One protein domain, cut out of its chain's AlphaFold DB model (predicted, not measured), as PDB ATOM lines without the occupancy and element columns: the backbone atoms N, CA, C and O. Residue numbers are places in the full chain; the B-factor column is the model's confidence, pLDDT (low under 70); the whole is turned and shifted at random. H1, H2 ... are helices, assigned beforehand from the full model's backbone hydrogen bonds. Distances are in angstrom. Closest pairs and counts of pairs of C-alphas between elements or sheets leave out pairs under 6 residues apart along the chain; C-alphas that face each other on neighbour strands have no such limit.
ATOM      1  N   ALA A  35     226.075 108.298 255.501       92.06
ATOM      2  CA  ALA A  35     226.888 109.279 256.211       92.06
ATOM      3  C   ALA A  35     226.047 110.483 256.664       92.06
ATOM      4  O   ALA A  35     226.074 110.834 257.840       92.06
ATOM      5  N   LYS A  36     225.225 111.053 255.771       94.38
ATOM      6  CA  LYS A  36     224.329 112.172 256.107       94.38
ATOM      7  C   LYS A  36     223.268 111.808 257.134       94.38
ATOM      8  O   LYS A  36     222.993 112.596 258.030       94.38
ATOM      9  N   GLN A  37     222.703 110.608 257.049       91.56
ATOM     10  CA  GLN A  37     221.785 110.110 258.065       91.56
ATOM     11  C   GLN A  37     222.456 110.061 259.441       91.56
ATOM     12  O   GLN A  37     221.847 110.478 260.420       91.56
ATOM     13  N   LYS A  38     223.697 109.561 259.516       90.06
ATOM     14  CA  LYS A  38     224.449 109.521 260.771       90.06
ATOM     15  C   LYS A  38     224.706 110.930 261.309       90.06
ATOM     16  O   LYS A  38     224.393 111.182 262.461       90.06
ATOM     17  N   GLU A  39     225.198 111.837 260.468       92.25
ATOM     18  CA  GLU A  39     225.462 113.237 260.832       92.25
ATOM     19  C   GLU A  39     224.229 113.916 261.451       92.25
ATOM     20  O   GLU A  39     224.337 114.547 262.497       92.25
ATOM     21  N   ILE A  40     223.045 113.731 260.856       91.25
ATOM     22  CA  ILE A  40     221.787 114.299 261.369       91.25
ATOM     23  C   ILE A  40     221.415 113.714 262.737       91.25
ATOM     24  O   ILE A  40     220.964 114.448 263.615       91.25
ATOM     25  N   ILE A  41     221.570 112.398 262.922       90.00
ATOM     26  CA  ILE A  41     221.273 111.748 264.208       90.00
ATOM     27  C   ILE A  41     222.248 112.237 265.280       90.00
ATOM     28  O   ILE A  41     221.801 112.590 266.369       90.00
ATOM     29  N   ASP A  42     223.540 112.316 264.958       87.44
ATOM     30  CA  ASP A  42     224.578 112.796 265.869       87.44
ATOM     31  C   ASP A  42     224.302 114.265 266.276       87.44
ATOM     32  O   ASP A  42     224.331 114.591 267.462       87.44
ATOM     33  N   GLN A  43     223.934 115.137 265.325       88.69
ATOM     34  CA  GLN A  43     223.540 116.530 265.600       88.69
ATOM     35  C   GLN A  43     222.290 116.625 266.483       88.69
ATOM     36  O   GLN A  43     222.258 117.391 267.444       88.69
ATOM     37  N   TYR A  44     221.256 115.835 266.185       87.88
ATOM     38  CA  TYR A  44     220.034 115.811 266.987       87.88
ATOM     39  C   TYR A  44     220.295 115.305 268.412       87.88
ATOM     40  O   TYR A  44     219.755 115.859 269.371       87.88
ATOM     41  N   ALA A  45     221.138 114.279 268.563       86.31
ATOM     42  CA  ALA A  45     221.536 113.754 269.861       86.31
ATOM     43  C   ALA A  45     222.307 114.801 270.673       86.31
ATOM     44  O   ALA A  45     221.970 115.030 271.833       86.31
ATOM     45  N   ALA A  46     223.270 115.487 270.050       84.50
ATOM     46  CA  ALA A  46     224.017 116.573 270.676       84.50
ATOM     47  C   ALA A  46     223.091 117.701 271.154       84.50
ATOM     48  O   ALA A  46     223.157 118.081 272.319       84.50
ATOM     49  N   ALA A  47     222.160 118.163 270.311       85.50
ATOM     50  CA  ALA A  47     221.194 119.199 270.684       85.50
ATOM     51  C   ALA A  47     220.295 118.776 271.861       85.50
ATOM     52  O   ALA A  47     220.010 119.570 272.754       85.50
ATOM     53  N   ARG A  48     219.862 117.510 271.891       84.75
ATOM     54  CA  ARG A  48     219.068 116.940 272.992       84.75
ATOM     55  C   ARG A  48     219.840 116.874 274.304       84.75
ATOM     56  O   ARG A  48     219.259 117.170 275.343       84.75
ATOM     57  N   ILE A  49     221.106 116.461 274.252       82.00
ATOM     58  CA  ILE A  49     221.993 116.433 275.420       82.00
ATOM     59  C   ILE A  49     222.206 117.861 275.913       82.00
ATOM     60  O   ILE A  49     221.960 118.129 277.077       82.00
ATOM     61  N   PHE A  50     222.551 118.782 275.013       83.25
ATOM     62  CA  PHE A  50     222.706 120.198 275.322       83.25
ATOM     63  C   PHE A  50     221.476 120.763 276.052       83.25
ATOM     64  O   PHE A  50     221.614 121.269 277.160       83.25
ATOM     65  N   MET A  51     220.270 120.595 275.493       83.31
ATOM     66  CA  MET A  51     219.031 121.053 276.139       83.31
ATOM     67  C   MET A  51     218.851 120.432 277.527       83.31
ATOM     68  O   MET A  51     218.553 121.143 278.482       83.31
ATOM     69  N   HIS A  52     219.082 119.122 277.654       82.19
ATOM     70  CA  HIS A  52     218.955 118.425 278.930       82.19
ATOM     71  C   HIS A  52     219.932 118.950 279.990       82.19
ATOM     72  O   HIS A  52     219.526 119.177 281.124       82.19
ATOM     73  N   GLU A  53     221.191 119.189 279.619       79.44
ATOM     74  CA  GLU A  53     222.222 119.711 280.524       79.44
ATOM     75  C   GLU A  53     222.009 121.190 280.873       79.44
ATOM     76  O   GLU A  53     222.403 121.632 281.946       79.44
ATOM     77  N   THR A  54     221.353 121.974 280.012       78.06
ATOM     78  CA  THR A  54     220.977 123.360 280.350       78.06
ATOM     79  C   THR A  54     219.713 123.463 281.206       78.06
ATOM     80  O   THR A  54     219.517 124.472 281.880       78.06
ATOM     81  N   GLU A  55     218.853 122.442 281.181       81.00
ATOM     82  CA  GLU A  55     217.594 122.390 281.937       81.00
ATOM     83  C   GLU A  55     217.707 121.560 283.231       81.00
ATOM     84  O   GLU A  55     216.753 121.515 284.010       81.00
ATOM     85  N   THR A  56     218.840 120.886 283.471       80.31
ATOM     86  CA  THR A  56     219.042 120.067 284.674       80.31
ATOM     87  C   THR A  56     219.397 120.912 285.897       80.31
ATOM     88  O   THR A  56     220.215 121.835 285.853       80.31
ATOM     89  N   ASP A  57     218.807 120.545 287.034       80.69
ATOM     90  CA  ASP A  57     219.162 121.093 288.343       80.69
ATOM     91  C   ASP A  57     220.326 120.327 288.999       80.69
ATOM     92  O   ASP A  57     220.910 120.806 289.978       80.69
ATOM     93  N   ALA A  71     230.922 131.124 294.157       91.94
ATOM     94  CA  ALA A  71     231.763 130.263 293.336       91.94
ATOM     95  C   ALA A  71     230.939 129.175 292.631       91.94
ATOM     96  O   ALA A  71     231.112 128.957 291.433       91.94
ATOM     97  N   ASN A  72     229.994 128.543 293.336       91.69
ATOM     98  CA  ASN A  72     229.107 127.544 292.735       91.69
ATOM     99  C   ASN A  72     228.237 128.138 291.614       91.69
ATOM    100  O   ASN A  72     228.111 127.520 290.560       91.69
ATOM    101  N   GLU A  73     227.661 129.331 291.800       92.00
ATOM    102  CA  GLU A  73     226.906 130.020 290.739       92.00
ATOM    103  C   GLU A  73     227.792 130.373 289.539       92.00
ATOM    104  O   GLU A  73     227.394 130.151 288.394       92.00
ATOM    105  N   ALA A  74     229.017 130.847 289.782       91.62
ATOM    106  CA  ALA A  74     229.968 131.140 288.715       91.62
ATOM    107  C   ALA A  74     230.302 129.890 287.882       91.62
ATOM    108  O   ALA A  74     230.290 129.961 286.653       91.62
ATOM    109  N   PHE A  75     230.535 128.736 288.520       89.44
ATOM    110  CA  PHE A  75     230.773 127.480 287.803       89.44
ATOM    111  C   PHE A  75     229.581 127.078 286.932       89.44
ATOM    112  O   PHE A  75     229.781 126.750 285.762       89.44
ATOM    113  N   LYS A  76     228.348 127.180 287.449       89.62
ATOM    114  CA  LYS A  76     227.138 126.915 286.652       89.62
ATOM    115  C   LYS A  76     227.085 127.788 285.402       89.62
ATOM    116  O   LYS A  76     226.862 127.270 284.309       89.62
ATOM    117  N   PHE A  77     227.336 129.093 285.531       89.19
ATOM    118  CA  PHE A  77     227.318 130.004 284.383       89.19
ATOM    119  C   PHE A  77     228.421 129.712 283.363       89.19
ATOM    120  O   PHE A  77     228.146 129.776 282.169       89.19
ATOM    121  N   ILE A  78     229.626 129.336 283.806       88.44
ATOM    122  CA  ILE A  78     230.739 128.971 282.913       88.44
ATOM    123  C   ILE A  78     230.401 127.722 282.087       88.44
ATOM    124  O   ILE A  78     230.596 127.701 280.873       88.44
ATOM    125  N   PHE A  79     229.875 126.673 282.721       85.38
ATOM    126  CA  PHE A  79     229.470 125.470 281.988       85.38
ATOM    127  C   PHE A  79     228.292 125.752 281.056       85.38
ATOM    128  O   PHE A  79     228.324 125.360 279.893       85.38
ATOM    129  N   THR A  80     227.311 126.522 281.525       83.88
ATOM    130  CA  THR A  80     226.177 126.961 280.705       83.88
ATOM    131  C   THR A  80     226.645 127.735 279.467       83.88
ATOM    132  O   THR A  80     226.161 127.472 278.369       83.88
ATOM    133  N   SER A  81     227.613 128.653 279.597       84.50
ATOM    134  CA  SER A  81     228.153 129.386 278.445       84.50
ATOM    135  C   SER A  81     228.886 128.470 277.470       84.50
ATOM    136  O   SER A  81     228.675 128.596 276.269       84.50
ATOM    137  N   TYR A  82     229.680 127.510 277.960       81.62
ATOM    138  CA  TYR A  82     230.333 126.530 277.083       81.62
ATOM    139  C   TYR A  82     229.333 125.679 276.307       81.62
ATOM    140  O   TYR A  82     229.546 125.377 275.132       81.62
ATOM    141  N   PHE A  83     228.228 125.310 276.945       80.12
ATOM    142  CA  PHE A  83     227.148 124.611 276.273       80.12
ATOM    143  C   PHE A  83     226.568 125.490 275.149       80.12
ATOM    144  O   PHE A  83     226.451 125.024 274.021       80.12
ATOM    145  N   TYR A  84     226.254 126.766 275.412       79.12
ATOM    146  CA  TYR A  84     225.700 127.667 274.390       79.12
ATOM    147  C   TYR A  84     226.665 127.960 273.233       79.12
ATOM    148  O   TYR A  84     226.211 128.185 272.118       79.12
ATOM    149  N   GLU A  85     227.977 127.966 273.477       76.31
ATOM    150  CA  GLU A  85     228.995 128.169 272.435       76.31
ATOM    151  C   GLU A  85     229.227 126.931 271.556       76.31
ATOM    152  O   GLU A  85     229.755 127.050 270.450       76.31
ATOM    153  N   SER A  86     228.870 125.743 272.049       67.06
ATOM    154  CA  SER A  86     229.048 124.471 271.336       67.06
ATOM    155  C   SER A  86     227.804 123.999 270.573       67.06
ATOM    156  O   SER A  86     227.903 123.020 269.828       67.06
ATOM    157  N   ALA A  87     226.673 124.692 270.735       58.69
ATOM    158  CA  ALA A  87     225.429 124.498 269.986       58.69
ATOM    159  C   ALA A  87     225.416 125.319 268.684       58.69
ATOM    160  O   ALA A  87     224.920 124.780 267.666       58.69
TER     161      ALA A  87
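What this domain is: This is residues 35 to 57 and 71 to 87 of the 87 residues of an uncharacterized protein of Acholeplasmataceae bacterium (UniProt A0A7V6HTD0). Two nearly straight helices run opposite ways, shifted far along each other, and overlap over only part of their lengths, the later part of H1 beside the later part of H2. The staggering makes a long, thin rod, and the first residues of H1, 35 to 42, stick out free at one end. The printed part has 40 residues with two named helices, H1 then H2, and no named strand; the class is all helix. It is loose, with a radius of gyration of the C-alphas of 12.7 A and spans of 43 by 18 by 8 A.

Where its parts are: H1 covers residues 35 to 55 and is 30.3 A long from first to last C-alpha. It begins at C-alpha 35, at (226.888, 109.279, 256.211), and ends at C-alpha 55, at (217.594, 122.390, 281.937). H2 covers residues 71 to 86 and is 22.9 A long; its last C-alpha, 86, is at (229.048, 124.471, 271.336).

How they stand to each other: H1 and H2 only just touch, with 3 pairs of C-alphas within 8 A. H1 touches H2 with residues 50 to 54 alone, and H2 touches H1 with residues 80 to 83 alone. Their closest C-alphas are those of Phe 50 and Phe 83, 6.3 A apart. The lines stand at a shallow tilt of 22 degrees, opposite ways, and the centres are 19.2 A apart. In H1 and H2 every O i to N i+4 pair is within hydrogen-bond range.

The domain as a whole: The two C-alphas farthest apart are those of Ala 35 and Ala 71, at 42.9 A. Residues 58 to 70 are not printed, and C-alphas 57 and 71 are 16.4 A apart across the cut, which lies in the link from H1 to H2. Without residues 35 to 42, the body spans 32 by 19 by 7 A. The mean pLDDT of the printed part is 84.9, and residues 86 to 87 are under 70.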